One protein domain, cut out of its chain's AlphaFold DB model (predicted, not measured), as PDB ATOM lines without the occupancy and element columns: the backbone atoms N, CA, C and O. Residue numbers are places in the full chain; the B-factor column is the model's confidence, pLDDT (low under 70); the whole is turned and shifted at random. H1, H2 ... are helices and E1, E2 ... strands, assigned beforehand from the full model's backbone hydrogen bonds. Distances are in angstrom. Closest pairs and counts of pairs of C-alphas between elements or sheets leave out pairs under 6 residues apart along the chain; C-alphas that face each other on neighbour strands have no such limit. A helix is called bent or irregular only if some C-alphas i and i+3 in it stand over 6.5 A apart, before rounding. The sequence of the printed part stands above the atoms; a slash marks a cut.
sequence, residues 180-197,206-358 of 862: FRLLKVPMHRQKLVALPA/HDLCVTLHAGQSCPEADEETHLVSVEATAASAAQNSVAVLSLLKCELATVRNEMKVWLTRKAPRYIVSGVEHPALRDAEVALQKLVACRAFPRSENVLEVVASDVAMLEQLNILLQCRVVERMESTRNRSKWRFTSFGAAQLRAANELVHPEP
ATOM      1  N   PHE A 180      -4.077  22.563 -33.801       80.75
ATOM      2  CA  PHE A 180      -3.196  21.470 -33.427       80.75
ATOM      3  C   PHE A 180      -1.992  21.953 -32.622       80.75
ATOM      4  O   PHE A 180      -1.568  23.102 -32.725       80.75
ATOM      5  N   ARG A 181      -1.413  21.053 -31.824       78.25
ATOM      6  CA  ARG A 181      -0.188  21.303 -31.058       78.25
ATOM      7  C   ARG A 181       0.892  20.304 -31.452       78.25
ATOM      8  O   ARG A 181       0.651  19.102 -31.472       78.25
ATOM      9  N   LEU A 182       2.096  20.802 -31.736       75.56
ATOM     10  CA  LEU A 182       3.262  19.970 -32.044       75.56
ATOM     11  C   LEU A 182       3.735  19.197 -30.807       75.56
ATOM     12  O   LEU A 182       3.982  19.780 -29.747       75.56
ATOM     13  N   LEU A 183       3.928  17.887 -30.957       68.62
ATOM     14  CA  LEU A 183       4.514  17.048 -29.916       68.62
ATOM     15  C   LEU A 183       6.044  17.140 -29.969       68.62
ATOM     16  O   LEU A 183       6.682  16.605 -30.869       68.62
ATOM     17  N   LYS A 184       6.654  17.777 -28.963       57.09
ATOM     18  CA  LYS A 184       8.117  17.980 -28.873       57.09
ATOM     19  C   LYS A 184       8.932  16.717 -28.536       57.09
ATOM     20  O   LYS A 184      10.139  16.802 -28.326       57.09
ATOM     21  N   VAL A 185       8.308  15.545 -28.420       54.44
ATOM     22  CA  VAL A 185       8.995  14.327 -27.959       54.44
ATOM     23  C   VAL A 185       9.881  13.767 -29.081       54.44
ATOM     24  O   VAL A 185       9.373  13.554 -30.175       54.44
ATOM     25  N   PRO A 186      11.174  13.472 -28.858       48.72
ATOM     26  CA  PRO A 186      12.038  12.917 -29.899       48.72
ATOM     27  C   PRO A 186      11.615  11.493 -30.305       48.72
ATOM     28  O   PRO A 186      11.311  10.658 -29.454       48.72
ATOM     29  N   MET A 187      11.653  11.209 -31.611       46.50
ATOM     30  CA  MET A 187      11.191   9.976 -32.286       46.50
ATOM     31  C   MET A 187      11.558   8.646 -31.599       46.50
ATOM     32  O   MET A 187      10.746   7.725 -31.555       46.50
ATOM     33  N   HIS A 188      12.740   8.534 -30.980       47.53
ATOM     34  CA  HIS A 188      13.148   7.313 -30.265       47.53
ATOM     35  C   HIS A 188      12.303   7.019 -29.006       47.53
ATOM     36  O   HIS A 188      12.243   5.873 -28.564       47.53
ATOM     37  N   ARG A 189      11.622   8.032 -28.450       45.59
ATOM     38  CA  ARG A 189      10.662   7.913 -27.338       45.59
ATOM     39  C   ARG A 189       9.205   7.813 -27.809       45.59
ATOM     40  O   ARG A 189       8.333   7.515 -27.001       45.59
ATOM     41  N   GLN A 190       8.934   8.015 -29.103       51.56
ATOM     42  CA  GLN A 190       7.583   8.022 -29.685       51.56
ATOM     43  C   GLN A 190       7.054   6.632 -30.081       51.56
ATOM     44  O   GLN A 190       5.924   6.532 -30.548       51.56
ATOM     45  N   LYS A 191       7.780   5.535 -29.796       47.25
ATOM     46  CA  LYS A 191       7.285   4.138 -29.926       47.25
ATOM     47  C   LYS A 191       6.008   3.836 -29.106       47.25
ATOM     48  O   LYS A 191       5.528   2.708 -29.111       47.25
ATOM     49  N   LEU A 192       5.512   4.816 -28.353       45.41
ATOM     50  CA  LEU A 192       4.319   4.779 -27.510       45.41
ATOM     51  C   LEU A 192       3.116   5.516 -28.119       45.41
ATOM     52  O   LEU A 192       2.035   5.455 -27.542       45.41
ATOM     53  N   VAL A 193       3.276   6.218 -29.247       48.50
ATOM     54  CA  VAL A 193       2.139   6.829 -29.943       48.50
ATOM     55  C   VAL A 193       1.396   5.712 -30.665       48.50
ATOM     56  O   VAL A 193       1.856   5.212 -31.691       48.50
ATOM     57  N   ALA A 194       0.264   5.290 -30.106       47.72
ATOM     58  CA  ALA A 194      -0.642   4.382 -30.787       47.72
ATOM     59  C   ALA A 194      -1.184   5.101 -32.032       47.72
ATOM     60  O   ALA A 194      -1.996   6.021 -31.943       47.72
ATOM     61  N   LEU A 195      -0.689   4.722 -33.206       51.94
ATOM     62  CA  LEU A 195      -1.270   5.161 -34.467       51.94
ATOM     63  C   LEU A 195      -2.551   4.354 -34.728       51.94
ATOM     64  O   LEU A 195      -2.638   3.203 -34.290       51.94
ATOM     65  N   PRO A 196      -3.552   4.916 -35.427       47.62
ATOM     66  CA  PRO A 196      -4.696   4.139 -35.890       47.62
ATOM     67  C   PRO A 196      -4.199   2.918 -36.675       47.62
ATOM     68  O   PRO A 196      -3.333   3.066 -37.536       47.62
ATOM     69  N   ALA A 197      -4.736   1.726 -36.398       42.72
ATOM     70  CA  ALA A 197      -4.230   0.448 -36.924       42.72
ATOM     71  C   ALA A 197      -4.113   0.396 -38.464       42.72
ATOM     72  O   ALA A 197      -3.249  -0.296 -38.992       42.72
ATOM     73  N   HIS A 206      11.193  12.212 -40.096       57.53
ATOM     74  CA  HIS A 206      10.648  13.424 -40.696       57.53
ATOM     75  C   HIS A 206       9.139  13.593 -40.460       57.53
ATOM     76  O   HIS A 206       8.589  14.622 -40.850       57.53
ATOM     77  N   ASP A 207       8.468  12.633 -39.813       65.06
ATOM     78  CA  ASP A 207       7.033  12.736 -39.550       65.06
ATOM     79  C   ASP A 207       6.767  13.651 -38.345       65.06
ATOM     80  O   ASP A 207       7.371  13.518 -37.278       65.06
ATOM     81  N   LEU A 208       5.835  14.591 -38.514       65.94
ATOM     82  CA  LEU A 208       5.433  15.535 -37.473       65.94
ATOM     83  C   LEU A 208       4.167  15.038 -36.775       65.94
ATOM     84  O   LEU A 208       3.079  15.053 -37.354       65.94
ATOM     85  N   CYS A 209       4.301  14.621 -35.517       71.75
ATOM     86  CA  CYS A 209       3.164  14.251 -34.680       71.75
ATOM     87  C   CYS A 209       2.556  15.486 -34.007       71.75
ATOM     88  O   CYS A 209       3.265  16.319 -33.431       71.75
ATOM     89  N   VAL A 210       1.233  15.573 -34.044       73.81
ATOM     90  CA  VAL A 210       0.451  16.675 -33.488       73.81
ATOM     91  C   VAL A 210      -0.720  16.139 -32.675       73.81
ATOM     92  O   VAL A 210      -1.224  15.057 -32.951       73.81
ATOM     93  N   THR A 211      -1.185  16.884 -31.681       73.69
ATOM     94  CA  THR A 211      -2.503  16.649 -31.076       73.69
ATOM     95  C   THR A 211      -3.511  17.593 -31.703       73.69
ATOM     96  O   THR A 211      -3.187  18.759 -31.917       73.69
ATOM     97  N   LEU A 212      -4.707  17.100 -32.025       76.69
ATOM     98  CA  LEU A 212      -5.786  17.930 -32.564       76.69
ATOM     99  C   LEU A 212      -6.635  18.476 -31.422       76.69
ATOM    100  O   LEU A 212      -6.882  17.778 -30.443       76.69
ATOM    101  N   HIS A 213      -7.080  19.717 -31.552       76.81
ATOM    102  CA  HIS A 213      -7.862  20.405 -30.537       76.81
ATOM    103  C   HIS A 213      -9.104  21.024 -31.175       76.81
ATOM    104  O   HIS A 213      -9.049  21.618 -32.252       76.81
ATOM    105  N   ALA A 214     -10.236  20.879 -30.499       74.06
ATOM    106  CA  ALA A 214     -11.468  21.558 -30.840       74.06
ATOM    107  C   ALA A 214     -11.303  23.032 -30.495       74.06
ATOM    108  O   ALA A 214     -10.782  23.374 -29.429       74.06
ATOM    109  N   GLY A 215     -11.760  23.890 -31.398       72.75
ATOM    110  CA  GLY A 215     -11.781  25.316 -31.160       72.75
ATOM    111  C   GLY A 215     -13.052  25.964 -31.671       72.75
ATOM    112  O   GLY A 215     -13.768  25.408 -32.503       72.75
ATOM    113  N   GLN A 216     -13.313  27.147 -31.137       72.56
ATOM    114  CA  GLN A 216     -14.465  27.975 -31.434       72.56
ATOM    115  C   GLN A 216     -13.973  29.390 -31.736       72.56
ATOM    116  O   GLN A 216     -13.146  29.932 -31.007       72.56
ATOM    117  N   SER A 217     -14.445  29.984 -32.831       67.50
ATOM    118  CA  SER A 217     -14.167  31.385 -33.154       67.50
ATOM    119  C   SER A 217     -15.028  32.317 -32.313       67.50
ATOM    120  O   SER A 217     -16.231  32.088 -32.203       67.50
ATOM    121  N   CYS A 218     -14.431  33.367 -31.752       64.38
ATOM    122  CA  CYS A 218     -15.135  34.453 -31.079       64.38
ATOM    123  C   CYS A 218     -15.207  35.663 -32.029       64.38
ATOM    124  O   CYS A 218     -14.167  36.170 -32.434       64.38
ATOM    125  N   PRO A 219     -16.409  36.108 -32.433       56.41
ATOM    126  CA  PRO A 219     -16.572  37.217 -33.373       56.41
ATOM    127  C   PRO A 219     -16.534  38.614 -32.721       56.41
ATOM    128  O   PRO A 219     -16.753  39.596 -33.417       56.41
ATOM    129  N   GLU A 220     -16.301  38.730 -31.409       53.78
ATOM    130  CA  GLU A 220     -16.556  39.965 -30.639       53.78
ATOM    131  C   GLU A 220     -15.426  41.014 -30.609       53.78
ATOM    132  O   GLU A 220     -15.500  41.967 -29.837       53.78
ATOM    133  N   ALA A 221     -14.396  40.926 -31.450       44.12
ATOM    134  CA  ALA A 221     -13.419  42.010 -31.565       44.12
ATOM    135  C   ALA A 221     -12.853  42.091 -32.983       44.12
ATOM    136  O   ALA A 221     -12.798  41.086 -33.684       44.12
ATOM    137  N   ASP A 222     -12.358  43.270 -33.365       51.88
ATOM    138  CA  ASP A 222     -11.602  43.541 -34.600       51.88
ATOM    139  C   ASP A 222     -10.354  42.635 -34.797       51.88
ATOM    140  O   ASP A 222      -9.656  42.730 -35.806       51.88
ATOM    141  N   GLU A 223     -10.083  41.721 -33.858       58.47
ATOM    142  CA  GLU A 223      -9.042  40.702 -33.904       58.47
ATOM    143  C   GLU A 223      -9.655  39.288 -33.906       58.47
ATOM    144  O   GLU A 223     -10.519  38.949 -33.095       58.47
ATOM    145  N   GLU A 224      -9.167  38.436 -34.810       67.31
ATOM    146  CA  GLU A 224      -9.542  37.024 -34.950       67.31
ATOM    147  C   GLU A 224      -9.182  36.265 -33.655       67.31
ATOM    148  O   GLU A 224      -8.061  35.800 -33.499       67.31
ATOM    149  N   THR A 225     -10.092  36.179 -32.680       73.19
ATOM    150  CA  THR A 225      -9.857  35.472 -31.408       73.19
ATOM    151  C   THR A 225     -10.497  34.084 -31.434       73.19
ATOM    152  O   THR A 225     -11.621  33.891 -31.906       73.19
ATOM    153  N   HIS A 226      -9.781  33.077 -30.925       80.38
ATOM    154  CA  HIS A 226     -10.279  31.697 -30.875       80.38
ATOM    155  C   HIS A 226     -10.118  31.087 -29.487       80.38
ATOM    156  O   HIS A 226      -9.066  31.197 -28.869       80.38
ATOM    157  N   LEU A 227     -11.134  30.366 -29.018       79.50
ATOM    158  CA  LEU A 227     -11.048  29.534 -27.820       79.50
ATOM    159  C   LEU A 227     -10.730  28.105 -28.231       79.50
ATOM    160  O   LEU A 227     -11.471  27.516 -29.013       79.50
ATOM    161  N   VAL A 228      -9.648  27.535 -27.706       81.12
ATOM    162  CA  VAL A 228      -9.200  26.181 -28.056       81.12
ATOM    163  C   VAL A 228      -9.092  25.314 -26.815       81.12
ATOM    164  O   VAL A 228      -8.415  25.675 -25.854       81.12
ATOM    165  N   SER A 229      -9.728  24.144 -26.852       79.69
ATOM    166  CA  SER A 229      -9.688  23.155 -25.772       79.69
ATOM    167  C   SER A 229      -8.249  22.779 -25.409       79.69
ATOM    168  O   SER A 229      -7.448  22.415 -26.274       79.69
ATOM    169  N   VAL A 230      -7.926  22.804 -24.115       77.31
ATOM    170  CA  VAL A 230      -6.641  22.317 -23.588       77.31
ATOM    171  C   VAL A 230      -6.506  20.816 -23.836       77.31
ATOM    172  O   VAL A 230      -5.428  20.329 -24.186       77.31
ATOM    173  N   GLU A 231      -7.611  20.087 -23.697       72.50
ATOM    174  CA  GLU A 231      -7.675  18.663 -23.987       72.50
ATOM    175  C   GLU A 231      -7.735  18.429 -25.493       72.50
ATOM    176  O   GLU A 231      -8.495  19.079 -26.218       72.50
ATOM    177  N   ALA A 232      -6.926  17.481 -25.955       68.12
ATOM    178  CA  ALA A 232      -6.920  17.073 -27.344       68.12
ATOM    179  C   ALA A 232      -8.221  16.334 -27.676       68.12
ATOM    180  O   ALA A 232      -8.628  15.396 -26.988       68.12
ATOM    181  N   THR A 233      -8.870  16.756 -28.750       65.00
ATOM    182  CA  THR A 233     -10.080  16.122 -29.259       65.00
ATOM    183  C   THR A 233      -9.658  14.831 -29.933       65.00
ATOM    184  O   THR A 233      -8.765  14.853 -30.780       65.00
ATOM    185  N   ALA A 234     -10.252  13.702 -29.533       55.84
ATOM    186  CA  ALA A 234      -9.997  12.417 -30.176       55.84
ATOM    187  C   ALA A 234     -10.168  12.608 -31.688       55.84
ATOM    188  O   ALA A 234     -11.256  12.944 -32.162       55.84
ATOM    189  N   ALA A 235      -9.058  12.523 -32.422       42.19
ATOM    190  CA  ALA A 235      -9.053  12.773 -33.848       42.19
ATOM    191  C   ALA A 235     -10.024  11.774 -34.482       42.19
ATOM    192  O   ALA A 235      -9.944  10.581 -34.195       42.19
ATOM    193  N   SER A 236     -10.969  12.296 -35.268       34.94
ATOM    194  CA  SER A 236     -11.953  11.571 -36.079       34.94
ATOM    195  C   SER A 236     -11.705  10.052 -36.156       34.94
ATOM    196  O   SER A 236     -10.755   9.594 -36.787       34.94
ATOM    197  N   ALA A 237     -12.574   9.285 -35.489       37.72
ATOM    198  CA  ALA A 237     -12.692   7.824 -35.565       37.72
ATOM    199  C   ALA A 237     -11.608   6.933 -34.912       37.72
ATOM    200  O   ALA A 237     -11.730   5.713 -35.004       37.72
ATOM    201  N   ALA A 238     -10.613   7.457 -34.189       40.34
ATOM    202  CA  ALA A 238      -9.700   6.611 -33.408       40.34
ATOM    203  C   ALA A 238      -9.567   7.091 -31.958       40.34
ATOM    204  O   ALA A 238      -9.482   8.283 -31.686       40.34
ATOM    205  N   GLN A 239      -9.491   6.146 -31.017       46.41
ATOM    206  CA  GLN A 239      -9.336   6.361 -29.566       46.41
ATOM    207  C   GLN A 239      -8.035   7.097 -29.155       46.41
ATOM    208  O   GLN A 239      -7.723   7.180 -27.969       46.41
ATOM    209  N   ASN A 240      -7.273   7.641 -30.110       51.16
ATOM    210  CA  ASN A 240      -5.976   8.266 -29.893       51.16
ATOM    211  C   ASN A 240      -6.039   9.758 -30.238       51.16
ATOM    212  O   ASN A 240      -6.452  10.159 -31.322       51.16
ATOM    213  N   SER A 241      -5.580  10.593 -29.308       57.31
ATOM    214  CA  SER A 241      -5.544  12.056 -29.425       57.31
ATOM    215  C   SER A 241      -4.392  12.597 -30.285       57.31
ATOM    216  O   SER A 241      -4.235  13.812 -30.418       57.31
ATOM    217  N   VAL A 242      -3.572  11.709 -30.856       61.50
ATOM    218  CA  VAL A 242      -2.380  12.049 -31.637       61.50
ATOM    219  C   VAL A 242      -2.622  11.757 -33.115       61.50
ATOM    220  O   VAL A 242      -2.934  10.631 -33.493       61.50
ATOM    221  N   ALA A 243      -2.428  12.773 -33.947       63.59
ATOM    222  CA  ALA A 243      -2.444  12.709 -35.399       63.59
ATOM    223  C   ALA A 243      -1.033  12.943 -35.966       63.59
ATOM    224  O   ALA A 243      -0.140  13.464 -35.294       63.59
ATOM    225  N   VAL A 244      -0.821  12.568 -37.224       64.44
ATOM    226  CA  VAL A 244       0.409  12.876 -37.965       64.44
ATOM    227  C   VAL A 244       0.059  13.911 -39.022       64.44
ATOM    228  O   VAL A 244      -0.828  13.669 -39.837       64.44
ATOM    229  N   LEU A 245       0.746  15.055 -39.014       67.56
ATOM    230  CA  LEU A 245       0.403  16.204 -39.856       67.56
ATOM    231  C   LEU A 245       0.440  15.853 -41.354       67.56
ATOM    232  O   LEU A 245      -0.449  16.252 -42.094       67.56
ATOM    233  N   SER A 246       1.412  15.042 -41.788       60.56
ATOM    234  CA  SER A 246       1.539  14.587 -43.184       60.56
ATOM    235  C   SER A 246       0.430  13.632 -43.639       60.56
ATOM    236  O   SER A 246       0.253  13.438 -44.838       60.56
ATOM    237  N   LEU A 247      -0.309  13.028 -42.704       60.78
ATOM    238  CA  LEU A 247      -1.450  12.157 -42.999       60.78
ATOM    239  C   LEU A 247      -2.778  12.921 -43.015       60.78
ATOM    240  O   LEU A 247      -3.800  12.371 -43.432       60.78
ATOM    241  N   LEU A 248      -2.787  14.182 -42.576       64.06
ATOM    242  CA  LEU A 248      -3.949  15.042 -42.737       64.06
ATOM    243  C   LEU A 248      -4.085  15.382 -44.221       64.06
ATOM    244  O   LEU A 248      -3.117  15.776 -44.869       64.06
ATOM    245  N   LYS A 249      -5.297  15.233 -44.766       61.88
ATOM    246  CA  LYS A 249      -5.628  15.593 -46.152       61.88
ATOM    247  C   LYS A 249      -5.628  17.120 -46.318       61.88
ATOM    248  O   LYS A 249      -6.687  17.723 -46.439       61.88
ATOM    249  N   CYS A 250      -4.456  17.741 -46.256       64.62
ATOM    250  CA  CYS A 250      -4.260  19.173 -46.443       64.62
ATOM    251  C   CYS A 250      -3.310  19.420 -47.617       64.62
ATOM    252  O   CYS A 250      -2.310  18.719 -47.789       64.62
ATOM    253  N   GLU A 251      -3.630  20.407 -48.448       72.44
ATOM    254  CA  GLU A 251      -2.742  20.810 -49.532       72.44
ATOM    255  C   GLU A 251      -1.555  21.598 -48.966       72.44
ATOM    256  O   GLU A 251      -1.713  22.481 -48.119       72.44
ATOM    257  N   LEU A 252      -0.345  21.314 -49.460       67.50
ATOM    258  CA  LEU A 252       0.873  22.002 -49.010       67.50
ATOM    259  C   LEU A 252       0.814  23.518 -49.244       67.50
ATOM    260  O   LEU A 252       1.406  24.278 -48.481       67.50
ATOM    261  N   ALA A 253       0.105  23.958 -50.288       69.12
ATOM    262  CA  ALA A 253      -0.108  25.374 -50.569       69.12
ATOM    263  C   ALA A 253      -0.949  26.046 -49.473       69.12
ATOM    264  O   ALA A 253      -0.568  27.108 -48.985       69.12
ATOM    265  N   THR A 254      -2.027  25.396 -49.026       72.88
ATOM    266  CA  THR A 254      -2.865  25.864 -47.913       72.88
ATOM    267  C   THR A 254      -2.064  25.940 -46.621       72.88
ATOM    268  O   THR A 254      -2.058  26.972 -45.961       72.88
ATOM    269  N   VAL A 255      -1.292  24.895 -46.295       73.62
ATOM    270  CA  VAL A 255      -0.421  24.906 -45.107       73.62
ATOM    271  C   VAL A 255       0.577  26.061 -45.180       73.62
ATOM    272  O   VAL A 255       0.768  26.776 -44.202       73.62
ATOM    273  N   ARG A 256       1.195  26.285 -46.342       72.00
ATOM    274  CA  ARG A 256       2.163  27.369 -46.516       72.00
ATOM    275  C   ARG A 256       1.536  28.755 -46.348       72.00
ATOM    276  O   ARG A 256       2.187  29.633 -45.795       72.00
ATOM    277  N   ASN A 257       0.325  28.968 -46.846       75.75
ATOM    278  CA  ASN A 257      -0.259  30.306 -46.924       75.75
ATOM    279  C   ASN A 257      -1.120  30.661 -45.704       75.75
ATOM    280  O   ASN A 257      -1.219  31.834 -45.360       75.75
ATOM    281  N   GLU A 258      -1.724  29.672 -45.044       81.19
ATOM    282  CA  GLU A 258      -2.750  29.897 -44.016       81.19
ATOM    283  C   GLU A 258      -2.324  29.458 -42.609       81.19
ATOM    284  O   GLU A 258      -3.005  29.773 -41.631       81.19
ATOM    285  N   MET A 259      -1.200  28.745 -42.463       83.44
ATOM    286  CA  MET A 259      -0.739  28.301 -41.147       83.44
ATOM    287  C   MET A 259      -0.297  29.490 -40.287       83.44
ATOM    288  O   MET A 259       0.674  30.185 -40.597       83.44
ATOM    289  N   LYS A 260      -0.991  29.664 -39.162       84.62
ATOM    290  CA  LYS A 260      -0.738  30.701 -38.159       84.62
ATOM    291  C   LYS A 260      -0.248  30.087 -36.846       84.62
ATOM    292  O   LYS A 260      -0.723  29.029 -36.426       84.62
ATOM    293  N   VAL A 261       0.703  30.752 -36.201       85.06
ATOM    294  CA  VAL A 261       1.081  30.546 -34.802       85.06
ATOM    295  C   VAL A 261       0.299  31.535 -33.949       85.06
ATOM    296  O   VAL A 261       0.017  32.649 -34.373       85.06
ATOM    297  N   TRP A 262      -0.064  31.092 -32.752       84.88
ATOM    298  CA  TRP A 262      -0.918  31.835 -31.839       84.88
ATOM    299  C   TRP A 262      -0.297  31.876 -30.451       84.88
ATOM    300  O   TRP A 262       0.304  30.890 -30.003       84.88
ATOM    301  N   LEU A 263      -0.497  32.986 -29.746       83.19
ATOM    302  CA  LEU A 263      -0.163  33.114 -28.333       83.19
ATOM    303  C   LEU A 263      -1.373  32.725 -27.481       83.19
ATOM    304  O   LEU A 263      -2.507  33.075 -27.787       83.19
ATOM    305  N   THR A 264      -1.135  31.996 -26.393       82.00
ATOM    306  CA  THR A 264      -2.187  31.633 -25.434       82.00
ATOM    307  C   THR A 264      -2.239  32.652 -24.301       82.00
ATOM    308  O   THR A 264      -1.220  32.860 -23.633       82.00
ATOM    309  N   ARG A 265      -3.409  33.231 -24.012       78.19
ATOM    310  CA  ARG A 265      -3.593  34.004 -22.773       78.19
ATOM    311  C   ARG A 265      -3.567  33.085 -21.549       78.19
ATOM    312  O   ARG A 265      -3.925  31.913 -21.620       78.19
ATOM    313  N   LYS A 266      -3.117  33.632 -20.414       69.50
ATOM    314  CA  LYS A 266      -2.906  32.884 -19.160       69.50
ATOM    315  C   LYS A 266      -4.193  32.567 -18.387       69.50
ATOM    316  O   LYS A 266      -4.148  31.731 -17.493       69.50
ATOM    317  N   ALA A 267      -5.313  33.220 -18.698       73.50
ATOM    318  CA  ALA A 267      -6.575  32.992 -17.999       73.50
ATOM    319  C   ALA A 267      -7.313  31.781 -18.605       73.50
ATOM    320  O   ALA A 267      -7.622  31.813 -19.798       73.50
ATOM    321  N   PRO A 268      -7.591  30.717 -17.825       71.19
ATOM    322  CA  PRO A 268      -8.355  29.579 -18.317       71.19
ATOM    323  C   PRO A 268      -9.809  29.996 -18.549       71.19
ATOM    324  O   PRO A 268     -10.482  30.471 -17.635       71.19
ATOM    325  N   ARG A 269     -10.291  29.797 -19.775       84.19
ATOM    326  CA  ARG A 269     -11.706  29.939 -20.131       84.19
ATOM    327  C   ARG A 269     -12.357  28.561 -20.192       84.19
ATOM    328  O   ARG A 269     -11.669  27.538 -20.182       84.19
ATOM    329  N   TYR A 270     -13.683  28.515 -20.250       84.25
ATOM    330  CA  TYR A 270     -14.429  27.257 -20.277       84.25
ATOM    331  C   TYR A 270     -15.358  27.210 -21.480       84.25
ATOM    332  O   TYR A 270     -16.061  28.174 -21.763       84.25
ATOM    333  N   ILE A 271     -15.372  26.069 -22.162       82.19
ATOM    334  CA  ILE A 271     -16.275  25.791 -23.280       82.19
ATOM    335  C   ILE A 271     -17.071  24.521 -22.990       82.19
ATOM    336  O   ILE A 271     -16.594  23.621 -22.293       82.19
ATOM    337  N   VAL A 272     -18.275  24.422 -23.547       81.31
ATOM    338  CA  VAL A 272     -19.078  23.194 -23.505       81.31
ATOM    339  C   VAL A 272     -18.980  22.526 -24.869       81.31
ATOM    340  O   VAL A 272     -19.422  23.073 -25.875       81.31
ATOM    341  N   SER A 273     -18.353  21.353 -24.914       75.50
ATOM    342  CA  SER A 273     -18.183  20.595 -26.157       75.50
ATOM    343  C   SER A 273     -19.432  19.771 -26.486       75.50
ATOM    344  O   SER A 273     -20.111  19.280 -25.593       75.50
ATOM    345  N   GLY A 274     -19.741  19.591 -27.775       69.75
ATOM    346  CA  GLY A 274     -20.824  18.697 -28.214       69.75
ATOM    347  C   GLY A 274     -22.251  19.232 -28.031       69.75
ATOM    348  O   GLY A 274     -23.197  18.464 -28.185       69.75
ATOM    349  N   VAL A 275     -22.415  20.523 -27.724       72.88
ATOM    350  CA  VAL A 275     -23.715  21.203 -27.669       72.88
ATOM    351  C   VAL A 275     -23.723  22.333 -28.691       72.88
ATOM    352  O   VAL A 275     -22.959  23.289 -28.576       72.88
ATOM    353  N   GLU A 276     -24.581  22.228 -29.701       68.88
ATOM    354  CA  GLU A 276     -24.726  23.254 -30.734       68.88
ATOM    355  C   GLU A 276     -25.832  24.236 -30.331       68.88
ATOM    356  O   GLU A 276     -27.016  23.977 -30.531       68.88
ATOM    357  N   HIS A 277     -25.451  25.366 -29.728       74.69
ATOM    358  CA  HIS A 277     -26.371  26.471 -29.459       74.69
ATOM    359  C   HIS A 277     -25.670  27.823 -29.678       74.69
ATOM    360  O   HIS A 277     -24.621  28.064 -29.074       74.69
ATOM    361  N   PRO A 278     -26.216  28.727 -30.517       71.50
ATOM    362  CA  PRO A 278     -25.533  29.961 -30.914       71.50
ATOM    363  C   PRO A 278     -25.257  30.895 -29.727       71.50
ATOM    364  O   PRO A 278     -24.152  31.419 -29.621       71.50
ATOM    365  N   ALA A 279     -26.207  31.007 -28.791       78.88
ATOM    366  CA  ALA A 279     -26.092  31.870 -27.611       78.88
ATOM    367  C   ALA A 279     -25.245  31.271 -26.470       78.88
ATOM    368  O   ALA A 279     -25.026  31.913 -25.450       78.88
ATOM    369  N   LEU A 280     -24.756  30.028 -26.595       77.94
ATOM    370  CA  LEU A 280     -23.953  29.401 -25.532       77.94
ATOM    371  C   LEU A 280     -22.625  30.143 -25.292       77.94
ATOM    372  O   LEU A 280     -22.042  30.044 -24.215       77.94
ATOM    373  N   ARG A 281     -22.177  30.908 -26.294       73.44
ATOM    374  CA  ARG A 281     -21.023  31.815 -26.230       73.44
ATOM    375  C   ARG A 281     -21.225  32.917 -25.198       73.44
ATOM    376  O   ARG A 281     -20.313  33.215 -24.436       73.44
ATOM    377  N   ASP A 282     -22.443  33.434 -25.119       81.56
ATOM    378  CA  ASP A 282     -22.787  34.576 -24.276       81.56
ATOM    379  C   ASP A 282     -22.810  34.182 -22.790       81.56
ATOM    380  O   ASP A 282     -22.768  35.038 -21.914       81.56
ATOM    381  N   ALA A 283     -22.826  32.877 -22.489       85.50
ATOM    382  CA  ALA A 283     -22.883  32.331 -21.138       85.50
ATOM    383  C   ALA A 283     -21.512  32.052 -20.486       85.50
ATOM    384  O   ALA A 283     -21.432  31.333 -19.482       85.50
ATOM    385  N   GLU A 284     -20.422  32.602 -21.029       85.12
ATOM    386  CA  GLU A 284     -19.066  32.365 -20.522       85.12
ATOM    387  C   GLU A 284     -18.893  32.796 -19.056       85.12
ATOM    388  O   GLU A 284     -18.312  32.059 -18.253       85.12
ATOM    389  N   VAL A 285     -19.422  33.962 -18.674       87.88
ATOM    390  CA  VAL A 285     -19.262  34.499 -17.312       87.88
ATOM    391  C   VAL A 285     -19.973  33.600 -16.297       87.88
ATOM    392  O   VAL A 285     -19.427  33.306 -15.232       87.88
ATOM    393  N   ALA A 286     -21.167  33.106 -16.638       90.44
ATOM    394  CA  ALA A 286     -21.882  32.128 -15.827       90.44
ATOM    395  C   ALA A 286     -21.090  30.818 -15.672       90.44
ATOM    396  O   ALA A 286     -20.978  30.312 -14.554       90.44
ATOM    397  N   LEU A 287     -20.484  30.295 -16.749       90.19
ATOM    398  CA  LEU A 287     -19.624  29.105 -16.684       90.19
ATOM    399  C   LEU A 287     -18.417  29.323 -15.766       90.19
ATOM    400  O   LEU A 287     -18.154  28.491 -14.897       90.19
ATOM    401  N   GLN A 288     -17.713  30.449 -15.910       89.38
ATOM    402  CA  GLN A 288     -16.566  30.783 -15.065       89.38
ATOM    403  C   GLN A 288     -16.958  30.853 -13.583       89.38
ATOM    404  O   GLN A 288     -16.279  30.251 -12.748       89.38
ATOM    405  N   LYS A 289     -18.074  31.516 -13.245       90.94
ATOM    406  CA  LYS A 289     -18.547  31.602 -11.853       90.94
ATOM    407  C   LYS A 289     -18.998  30.249 -11.298       90.94
ATOM    408  O   LYS A 289     -18.671  29.936 -10.157       90.94
ATOM    409  N   LEU A 290     -19.687  29.421 -12.084       91.50
ATOM    410  CA  LEU A 290     -20.077  28.066 -11.662       91.50
ATOM    411  C   LEU A 290     -18.856  27.198 -11.333       91.50
ATOM    412  O   LEU A 290     -18.862  26.485 -10.328       91.50
ATOM    413  N   VAL A 291     -17.800  27.272 -12.152       90.50
ATOM    414  CA  VAL A 291     -16.549  26.542 -11.899       90.50
ATOM    415  C   VAL A 291     -15.810  27.112 -10.689       90.50
ATOM    416  O   VAL A 291     -15.370  26.338  -9.839       90.50
ATOM    417  N   ALA A 292     -15.717  28.440 -10.564       89.50
ATOM    418  CA  ALA A 292     -15.080  29.099  -9.423       89.50
ATOM    419  C   ALA A 292     -15.756  28.730  -8.091       89.50
ATOM    420  O   ALA A 292     -15.075  28.434  -7.111       89.50
ATOM    421  N   CYS A 293     -17.089  28.646  -8.078       89.69
ATOM    422  CA  CYS A 293     -17.874  28.195  -6.928       89.69
ATOM    423  C   CYS A 293     -17.903  26.667  -6.758       89.69
ATOM    424  O   CYS A 293     -18.572  26.179  -5.855       89.69
ATOM    425  N   ARG A 294     -17.212  25.893  -7.609       89.81
ATOM    426  CA  ARG A 294     -17.193  24.418  -7.586       89.81
ATOM    427  C   ARG A 294     -18.594  23.787  -7.621       89.81
ATOM    428  O   ARG A 294     -18.796  22.737  -7.015       89.81
ATOM    429  N   ALA A 295     -19.541  24.397  -8.336       91.88
ATOM    430  CA  ALA A 295     -20.947  23.989  -8.386       91.88
ATOM    431  C   ALA A 295     -21.183  22.761  -9.293       91.88
ATOM    432  O   ALA A 295     -21.925  22.815 -10.276       91.88
ATOM    433  N   PHE A 296     -20.505  21.653  -8.995       91.88
ATOM    434  CA  PHE A 296     -20.515  20.411  -9.774       91.88
ATOM    435  C   PHE A 296     -21.588  19.418  -9.289       91.88
ATOM    436  O   PHE A 296     -22.083  19.529  -8.160       91.88
ATOM    437  N   PRO A 297     -21.949  18.407 -10.105       87.75
ATOM    438  CA  PRO A 297     -22.910  17.384  -9.708       87.75
ATOM    439  C   PRO A 297     -22.477  16.687  -8.419       87.75
ATOM    440  O   PRO A 297     -21.306  16.348  -8.261       87.75
ATOM    441  N   ARG A 298     -23.435  16.426  -7.521       82.31
ATOM    442  CA  ARG A 298     -23.215  15.774  -6.212       82.31
ATOM    443  C   ARG A 298     -22.327  16.557  -5.231       82.31
ATOM    444  O   ARG A 298     -22.027  16.025  -4.169       82.31
ATOM    445  N   SER A 299     -21.929  17.788  -5.557       83.81
ATOM    446  CA  SER A 299     -21.305  18.693  -4.588       83.81
ATOM    447  C   SER A 299     -22.370  19.455  -3.794       83.81
ATOM    448  O   SER A 299     -23.475  19.683  -4.288       83.81
ATOM    449  N   GLU A 300     -22.031  19.845  -2.565       84.62
ATOM    450  CA  GLU A 300     -22.867  20.730  -1.737       84.62
ATOM    451  C   GLU A 300     -22.782  22.197  -2.189       84.62
ATOM    452  O   GLU A 300     -23.640  23.012  -1.851       84.62
ATOM    453  N   ASN A 301     -21.767  22.530  -2.989       90.06
ATOM    454  CA  ASN A 301     -21.543  23.881  -3.472       90.06
ATOM    455  C   ASN A 301     -22.515  24.226  -4.605       90.06
ATOM    456  O   ASN A 301     -22.743  23.443  -5.530       90.06
ATOM    457  N   VAL A 302     -23.059  25.439  -4.557       91.56
ATOM    458  CA  VAL A 302     -23.998  25.973  -5.547       91.56
ATOM    459  C   VAL A 302     -23.660  27.426  -5.841       91.56
ATOM    460  O   VAL A 302     -23.183  28.152  -4.970       91.56
ATOM    461  N   LEU A 303     -23.931  27.870  -7.065       92.69
ATOM    462  CA  LEU A 303     -23.867  29.286  -7.401       92.69
ATOM    463  C   LEU A 303     -25.183  29.951  -6.987       92.69
ATOM    464  O   LEU A 303     -26.242  29.640  -7.537       92.69
ATOM    465  N   GLU A 304     -25.117  30.868  -6.025       91.81
ATOM    466  CA  GLU A 304     -26.246  31.720  -5.652       91.81
ATOM    467  C   GLU A 304     -26.250  33.010  -6.471       91.81
ATOM    468  O   GLU A 304     -25.275  33.759  -6.474       91.81
ATOM    469  N   VAL A 305     -27.376  33.295  -7.126       92.19
ATOM    470  CA  VAL A 305     -27.564  34.509  -7.930       92.19
ATOM    471  C   VAL A 305     -28.795  35.258  -7.445       92.19
ATOM    472  O   VAL A 305     -29.873  34.676  -7.280       92.19
ATOM    473  N   VAL A 306     -28.628  36.557  -7.201       91.69
ATOM    474  CA  VAL A 306     -29.703  37.458  -6.774       91.69
ATOM    475  C   VAL A 306     -30.617  37.761  -7.963       91.69
ATOM    476  O   VAL A 306     -30.142  37.958  -9.074       91.69
ATOM    477  N   ALA A 307     -31.926  37.850  -7.727       86.75
ATOM    478  CA  ALA A 307     -32.927  38.131  -8.761       86.75
ATOM    479  C   ALA A 307     -32.701  39.459  -9.520       86.75
ATOM    480  O   ALA A 307     -33.220  39.629 -10.618       86.75
ATOM    481  N   SER A 308     -31.933  40.393  -8.946       88.44
ATOM    482  CA  SER A 308     -31.567  41.670  -9.567       88.44
ATOM    483  C   SER A 308     -30.440  41.564 -10.601       88.44
ATOM    484  O   SER A 308     -30.279  42.484 -11.397       88.44
ATOM    485  N   ASP A 309     -29.652  40.482 -10.602       90.25
ATOM    486  CA  ASP A 309     -28.575  40.260 -11.577       90.25
ATOM    487  C   ASP A 309     -29.147  39.611 -12.849       90.25
ATOM    488  O   ASP A 309     -29.016  38.410 -13.100       90.25
ATOM    489  N   VAL A 310     -29.868  40.428 -13.622       90.31
ATOM    490  CA  VAL A 310     -30.592  39.994 -14.828       90.31
ATOM    491  C   VAL A 310     -29.637  39.401 -15.867       90.31
ATOM    492  O   VAL A 310     -29.949  38.362 -16.444       90.31
ATOM    493  N   ALA A 311     -28.456  40.002 -16.045       90.75
ATOM    494  CA  ALA A 311     -27.457  39.548 -17.012       90.75
ATOM    495  C   ALA A 311     -26.941  38.137 -16.683       90.75
ATOM    496  O   ALA A 311     -26.857  37.275 -17.557       90.75
ATOM    497  N   MET A 312     -26.646  37.857 -15.410       91.75
ATOM    498  CA  MET A 312     -26.222  36.521 -14.992       91.75
ATOM    499  C   MET A 312     -27.333  35.479 -15.146       91.75
ATOM    500  O   MET A 312     -27.071  34.345 -15.554       91.75
ATOM    501  N   LEU A 313     -28.573  35.848 -14.824       91.25
ATOM    502  CA  LEU A 313     -29.722  34.957 -14.967       91.25
ATOM    503  C   LEU A 313     -30.020  34.634 -16.432       91.25
ATOM    504  O   LEU A 313     -30.365  33.495 -16.735       91.25
ATOM    505  N   GLU A 314     -29.860  35.593 -17.339       92.12
ATOM    506  CA  GLU A 314     -29.998  35.378 -18.780       92.12
ATOM    507  C   GLU A 314     -28.989  34.338 -19.288       92.12
ATOM    508  O   GLU A 314     -29.380  33.342 -19.899       92.12
ATOM    509  N   GLN A 315     -27.716  34.478 -18.908       92.88
ATOM    510  CA  GLN A 315     -26.677  33.496 -19.229       92.88
ATOM    511  C   GLN A 315     -26.971  32.103 -18.654       92.88
ATOM    512  O   GLN A 315     -26.832  31.089 -19.342       92.88
ATOM    513  N   LEU A 316     -27.421  32.024 -17.399       92.19
ATOM    514  CA  LEU A 316     -27.786  30.754 -16.764       92.19
ATOM    515  C   LEU A 316     -29.015  30.108 -17.413       92.19
ATOM    516  O   LEU A 316     -29.072  28.883 -17.520       92.19
ATOM    517  N   ASN A 317     -29.967  30.904 -17.902       91.75
ATOM    518  CA  ASN A 317     -31.121  30.406 -18.644       91.75
ATOM    519  C   ASN A 317     -30.718  29.816 -20.001       91.75
ATOM    520  O   ASN A 317     -31.254  28.775 -20.380       91.75
ATOM    521  N   ILE A 318     -29.742  30.407 -20.697       90.19
ATOM    522  CA  ILE A 318     -29.177  29.820 -21.923       90.19
ATOM    523  C   ILE A 318     -28.561  28.446 -21.617       90.19
ATOM    524  O   ILE A 318     -28.844  27.455 -22.297       90.19
ATOM    525  N   LEU A 319     -27.763  28.349 -20.547       90.75
ATOM    526  CA  LEU A 319     -27.167  27.079 -20.119       90.75
ATOM    527  C   LEU A 319     -28.226  26.049 -19.688       90.75
ATOM    528  O   LEU A 319     -28.039  24.848 -19.906       90.75
ATOM    529  N   LEU A 320     -29.336  26.499 -19.096       92.25
ATOM    530  CA  LEU A 320     -30.463  25.652 -18.693       92.25
ATOM    531  C   LEU A 320     -31.194  25.076 -19.910       92.25
ATOM    532  O   LEU A 320     -31.469  23.877 -19.943       92.25
ATOM    533  N   GLN A 321     -31.454  25.898 -20.932       89.75
ATOM    534  CA  GLN A 321     -32.037  25.456 -22.207       89.75
ATOM    535  C   GLN A 321     -31.159  24.394 -22.883       89.75
ATOM    536  O   GLN A 321     -31.662  23.410 -23.423       89.75
ATOM    537  N   CYS A 322     -29.840  24.540 -22.757       87.25
ATOM    538  CA  CYS A 322     -28.844  23.590 -23.248       87.25
ATOM    539  C   CYS A 322     -28.646  22.355 -22.345       87.25
ATOM    540  O   CYS A 322     -27.796  21.512 -22.635       87.25
ATOM    541  N   ARG A 323     -29.398  22.237 -21.240       89.31
ATOM    542  CA  ARG A 323     -29.281  21.173 -20.220       89.31
ATOM    543  C   ARG A 323     -27.893  21.063 -19.571       89.31
ATOM    544  O   ARG A 323     -27.548  20.018 -19.015       89.31
ATOM    545  N   VAL A 324     -27.092  22.127 -19.619       90.00
ATOM    546  CA  VAL A 324     -25.742  22.179 -19.033       90.00
ATOM    547  C   VAL A 324     -25.814  22.405 -17.524       90.00
ATOM    548  O   VAL A 324     -25.041  21.824 -16.763       90.00
ATOM    549  N   VAL A 325     -26.767  23.221 -17.085       93.25
ATOM    550  CA  VAL A 325     -26.993  23.553 -15.673       93.25
ATOM    551  C   VAL A 325     -28.421  23.217 -15.279       93.25
ATOM    552  O   VAL A 325     -29.304  23.115 -16.127       93.25
ATOM    553  N   GLU A 326     -28.646  23.045 -13.987       92.38
ATOM    554  CA  GLU A 326     -29.974  22.914 -13.404       92.38
ATOM    555  C   GLU A 326     -30.182  23.963 -12.316       92.38
ATOM    556  O   GLU A 326     -29.253  24.345 -11.592       92.38
ATOM    557  N   ARG A 327     -31.427  24.429 -12.214       92.00
ATOM    558  CA  ARG A 327     -31.857  25.337 -11.157       92.00
ATOM    559  C   ARG A 327     -32.343  24.516  -9.970       92.00
ATOM    560  O   ARG A 327     -33.229  23.677 -10.121       92.00
ATOM    561  N   MET A 328     -31.772  24.773  -8.804       87.06
ATOM    562  CA  MET A 328     -32.187  24.171  -7.541       87.06
ATOM    563  C   MET A 328     -33.269  25.030  -6.867       87.06
ATOM    564  O   MET A 328     -34.006  25.773  -7.522       87.06
ATOM    565  N   GLU A 329     -33.375  24.921  -5.545       79.44
ATOM    566  CA  GLU A 329     -34.260  25.732  -4.721       79.44
ATOM    567  C   GLU A 329     -34.052  27.227  -4.990       79.44
ATOM    568  O   GLU A 329     -32.935  27.753  -4.968       79.44
ATOM    569  N   SER A 330     -35.160  27.916  -5.249       78.62
ATOM    570  CA  SER A 330     -35.191  29.359  -5.439       78.62
ATOM    571  C   SER A 330     -36.017  29.976  -4.323       78.62
ATOM    572  O   SER A 330     -37.155  29.580  -4.083       78.62
ATOM    573  N   THR A 331     -35.456  30.980  -3.664       80.88
ATOM    574  CA  THR A 331     -36.217  31.903  -2.819       80.88
ATOM    575  C   THR A 331     -36.769  33.040  -3.683       80.88
ATOM    576  O   THR A 331     -36.418  33.153  -4.860       80.88
ATOM    577  N   ARG A 332     -37.614  33.916  -3.116       74.19
ATOM    578  CA  ARG A 332     -38.153  35.085  -3.843       74.19
ATOM    579  C   ARG A 332     -37.064  36.000  -4.420       74.19
ATOM    580  O   ARG A 332     -37.304  36.615  -5.449       74.19
ATOM    581  N   ASN A 333     -35.887  36.054  -3.790       84.88
ATOM    582  CA  ASN A 333     -34.831  37.007  -4.150       84.88
ATOM    583  C   ASN A 333     -33.522  36.349  -4.608       84.88
ATOM    584  O   ASN A 333     -32.629  37.058  -5.067       84.88
ATOM    585  N   ARG A 334     -33.370  35.025  -4.475       90.44
ATOM    586  CA  ARG A 334     -32.148  34.298  -4.852       90.44
ATOM    587  C   ARG A 334     -32.470  32.957  -5.481       90.44
ATOM    588  O   ARG A 334     -33.353  32.250  -5.000       90.44
ATOM    589  N   SER A 335     -31.695  32.590  -6.487       91.25
ATOM    590  CA  SER A 335     -31.768  31.297  -7.163       91.25
ATOM    591  C   SER A 335     -30.433  30.567  -7.047       91.25
ATOM    592  O   SER A 335     -29.376  31.189  -7.154       91.25
ATOM    593  N   LYS A 336     -30.489  29.257  -6.790       93.06
ATOM    594  CA  LYS A 336     -29.317  28.379  -6.696       93.06
ATOM    595  C   LYS A 336     -29.143  27.591  -7.989       93.06
ATOM    596  O   LYS A 336     -30.114  27.036  -8.504       93.06
ATOM    597  N   TRP A 337     -27.913  27.511  -8.482       94.12
ATOM    598  CA  TRP A 337     -27.574  26.876  -9.756       94.12
ATOM    599  C   TRP A 337     -26.386  25.931  -9.608       94.12
ATOM    600  O   TRP A 337     -25.453  26.205  -8.849       94.12
ATOM    601  N   ARG A 338     -26.404  24.826 -10.357       94.12
ATOM    602  CA  ARG A 338     -25.280  23.882 -10.449       94.12
ATOM    603  C   ARG A 338     -25.203  23.231 -11.825       94.12
ATOM    604  O   ARG A 338     -26.191  23.206 -12.556       94.12
ATOM    605  N   PHE A 339     -24.051  22.664 -12.166       94.31
ATOM    606  CA  PHE A 339     -23.901  21.841 -13.364       94.31
ATOM    607  C   PHE A 339     -24.733  20.558 -13.269       94.31
ATOM    608  O   PHE A 339     -24.766  19.896 -12.230       94.31
ATOM    609  N   THR A 340     -25.341  20.161 -14.387       92.31
ATOM    610  CA  THR A 340     -25.889  18.809 -14.540       92.31
ATOM    611  C   THR A 340     -24.754  17.808 -14.758       92.31
ATOM    612  O   THR A 340     -23.637  18.171 -15.135       92.31
ATOM    613  N   SER A 341     -25.031  16.512 -14.575       88.38
ATOM    614  CA  SER A 341     -24.051  15.457 -14.896       88.38
ATOM    615  C   SER A 341     -23.622  15.497 -16.368       88.38
ATOM    616  O   SER A 341     -22.462  15.243 -16.682       88.38
ATOM    617  N   PHE A 342     -24.543  15.870 -17.260       87.56
ATOM    618  CA  PHE A 342     -24.268  16.062 -18.681       87.56
ATOM    619  C   PHE A 342     -23.380  17.289 -18.927       87.56
ATOM    620  O   PHE A 342     -22.341  17.165 -19.570       87.56
ATOM    621  N   GLY A 343     -23.735  18.450 -18.369       85.00
ATOM    622  CA  GLY A 343     -22.962  19.680 -18.536       85.00
ATOM    623  C   GLY A 343     -21.541  19.566 -17.995       85.00
ATOM    624  O   GLY A 343     -20.597  19.946 -18.681       85.00
ATOM    625  N   ALA A 344     -21.369  18.954 -16.820       86.44
ATOM    626  CA  ALA A 344     -20.049  18.692 -16.251       86.44
ATOM    627  C   ALA A 344     -19.204  17.749 -17.125       86.44
ATOM    628  O   ALA A 344     -18.006  17.968 -17.276       86.44
ATOM    629  N   ALA A 345     -19.816  16.729 -17.741       83.00
ATOM    630  CA  ALA A 345     -19.117  15.815 -18.644       83.00
ATOM    631  C   ALA A 345     -18.689  16.478 -19.966       83.00
ATOM    632  O   ALA A 345     -17.718  16.033 -20.584       83.00
ATOM    633  N   GLN A 346     -19.389  17.532 -20.393       83.00
ATOM    634  CA  GLN A 346     -19.101  18.283 -21.620       83.00
ATOM    635  C   GLN A 346     -18.245  19.536 -21.402       83.00
ATOM    636  O   GLN A 346     -17.727  20.102 -22.368       83.00
ATOM    637  N   LEU A 347     -18.068  19.959 -20.152       85.12
ATOM    638  CA  LEU A 347     -17.221  21.084 -19.789       85.12
ATOM    639  C   LEU A 347     -15.757  20.777 -20.134       85.12
ATOM    640  O   LEU A 347     -15.224  19.720 -19.788       85.12
ATOM    641  N   ARG A 348     -15.093  21.707 -20.817       82.75
ATOM    642  CA  ARG A 348     -13.668  21.638 -21.144       82.75
ATOM    643  C   ARG A 348     -12.997  22.956 -20.796       82.75
ATOM    644  O   ARG A 348     -13.545  24.026 -21.056       82.75
ATOM    645  N   ALA A 349     -11.794  22.871 -20.238       84.25
ATOM    646  CA  ALA A 349     -10.919  24.027 -20.121       84.25
ATOM    647  C   ALA A 349     -10.395  24.403 -21.513       84.25
ATOM    648  O   ALA A 349      -9.976  23.532 -22.281       84.25
ATOM    649  N   ALA A 350     -10.406  25.690 -21.828       83.75
ATOM    650  CA  ALA A 350      -9.955  26.245 -23.090       83.75
ATOM    651  C   ALA A 350      -8.973  27.397 -22.859       83.75
ATOM    652  O   ALA A 350      -9.066  28.143 -21.884       83.75
ATOM    653  N   ASN A 351      -8.046  27.546 -23.796       85.19
ATOM    654  CA  ASN A 351      -7.152  28.685 -23.877       85.19
ATOM    655  C   ASN A 351      -7.664  29.649 -24.939       85.19
ATOM    656  O   ASN A 351      -8.026  29.235 -26.041       85.19
ATOM    657  N   GLU A 352      -7.623  30.935 -24.621       85.50
ATOM    658  CA  GLU A 352      -7.832  31.996 -25.595       85.50
ATOM    659  C   GLU A 352      -6.559  32.192 -26.423       85.50
ATOM    660  O   GLU A 352      -5.472  32.409 -25.876       85.50
ATOM    661  N   LEU A 353      -6.707  32.065 -27.737       84.88
ATOM    662  CA  LEU A 353      -5.682  32.317 -28.734       84.88
ATOM    663  C   LEU A 353      -5.776  33.764 -29.205       84.88
ATOM    664  O   LEU A 353      -6.833  34.210 -29.650       84.88
ATOM    665  N   VAL A 354      -4.649  34.463 -29.122       82.62
ATOM    666  CA  VAL A 354      -4.490  35.863 -29.519       82.62
ATOM    667  C   VAL A 354      -3.256  36.043 -30.394       82.62
ATOM    668  O   VAL A 354      -2.362  35.192 -30.388       82.62
ATOM    669  N   HIS A 355      -3.216  37.163 -31.122       80.19
ATOM    670  CA  HIS A 355      -2.118  37.563 -32.007       80.19
ATOM    671  C   HIS A 355      -1.743  36.481 -33.039       80.19
ATOM    672  O   HIS A 355      -0.708  35.825 -32.900       80.19
ATOM    673  N   PRO A 356      -2.585  36.258 -34.067       84.69
ATOM    674  CA  PRO A 356      -2.247  35.344 -35.149       84.69
ATOM    675  C   PRO A 356      -1.044  35.839 -35.948       84.69
ATOM    676  O   PRO A 356      -1.117  36.868 -36.617       84.69
ATOM    677  N   GLU A 357       0.027  35.051 -35.971       82.12
ATOM    678  CA  GLU A 357       1.208  35.323 -36.789       82.12
ATOM    679  C   GLU A 357       1.376  34.255 -37.877       82.12
ATOM    680  O   GLU A 357       1.398  33.060 -37.569       82.12
ATOM    681  N   PRO A 358       1.518  34.625 -39.162       82.19
ATOM    682  CA  PRO A 358       1.751  33.653 -40.224       82.19
ATOM    683  C   PRO A 358       3.111  32.969 -40.040       82.19
ATOM    684  O   PRO A 358       4.156  33.615 -40.002       82.19
TER     685      PRO A 358
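AT A GLANCE: This is residues 180 to 197 and 206 to 358 of the 862 residues of the protein "Hypothetical protein" of Symbiodinium sp. KB8 (UniProt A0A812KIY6). This is an elongated model of two lobes: at one end H2 and H3 cover one face of a small three-stranded sheet, E8 E10 E9, and after the short H4 the long strand E11 runs away from this lobe as the spine of a strongly twisted sheet with E3, E4, E6 and E7. The small sheet E1 E2 E5 and H1 lie toward the far end of this second lobe, where residues 248 to 255, of which 252 to 255 belong to H1, stick out. The printed part has 171 residues with four named helices and eleven named strands, in the order E1 E2 E3 E4 E5 H1 E6 E7 H2 E8 H3 E9 E10 H4 E11. The two three-stranded sheets, in the orders E1 E2 E5 and E8 E10 E9, and the neighbour pairs of the branched sheet are antiparallel; the class is mixed, helices and strands. The whole is loose, with a radius of gyration of the C-alphas of 19.5 A, and spans 65 by 38 by 26 A.

IN THESE COORDINATES: E1 is residues 180 to 182, beginning at C-alpha 180 at (-3.196, 21.470, -33.427). After the cut come E2, residues 209 to 213, E3, residues 215 to 218, E4, residues 225 to 229, and E5, residues 242 to 244. H1 is residues 252 to 258, E6 residues 260 to 264 and E7 residues 269 to 272. H2, residues 278 to 292, is 23.9 A long and irregular, with C-alphas 282 and 285 7.8 A apart. E8 is residues 303 to 306, beginning at (-23.867, 29.286, -7.401); H3, residues 310 to 321, is 16.4 A long. E9 is residues 325 to 330, 14.3 A, E10 residues 334 to 339, 17.2 A, and H4 residues 341 to 346. E11, residues 347 to 358, is 30.6 A long and ends at (1.751, 33.653, -40.224).

HOW THE PARTS SIT: In the first sheet, N 181 and O 211 of E1 and E2 are 2.9 A apart, and N 210 and O 243 of E2 and E5 are 2.8 A apart, within hydrogen-bond range. E2 runs on into E3 across a break of one residue, at 50 degrees. E3 and E4 form a hairpin, with N 216 and O 227 at 2.8 A. E11 has E4 on one side, with N 351 and O 228 at 2.8 A, and E6 and E7 on the other side, with N 261 and O 357 at 2.8 A and N 350 and O 269 at 2.8 A. Its pairing is staggered, and it bends by 67 degrees at residue 355. H2 is on this branched sheet, over E7, at a height of 7.4 A; the closest C-alphas of H2 and E7, those of Leu 287 and Tyr 270, are 6.6 A apart. H2 and H3 touch about perpendicular, at 74 degrees, with the C-alphas of Ala 283 and Gln 315 4.4 A apart. They are on the same face of the sheet E8 E10 E9, H3 at a height of 9.0 A. In that sheet N 305 and O 335 of E8 and E10 are 2.9 A apart, and N 328 and O 336 of the hairpin E9 and E10 are 2.8 A apart. E8, H3 and E9 make a split strand-helix-strand unit, two strands running the same way with E10 between them, and its crossover is right-handed. H4 only grazes the sheet E8 E10 E9, with residues 341 to 345. Every O i to N i+4 pair is within hydrogen-bond range in H1, H3 and H4; in H2 it is 6 of 11.

THE WHOLE: The two C-alphas farthest apart are those of His 206 and Arg 332, at 64.9 A. Residues 198 to 205 are not printed, and C-alphas 197 and 206 are 20.1 A apart across the cut. Of the links that are printed whole, E4 to E5 is long, with 12 residues. The mean pLDDT of the printed part is 76.0; 50 residues are under 70, among them residues 183 to 197 and 232 to 250.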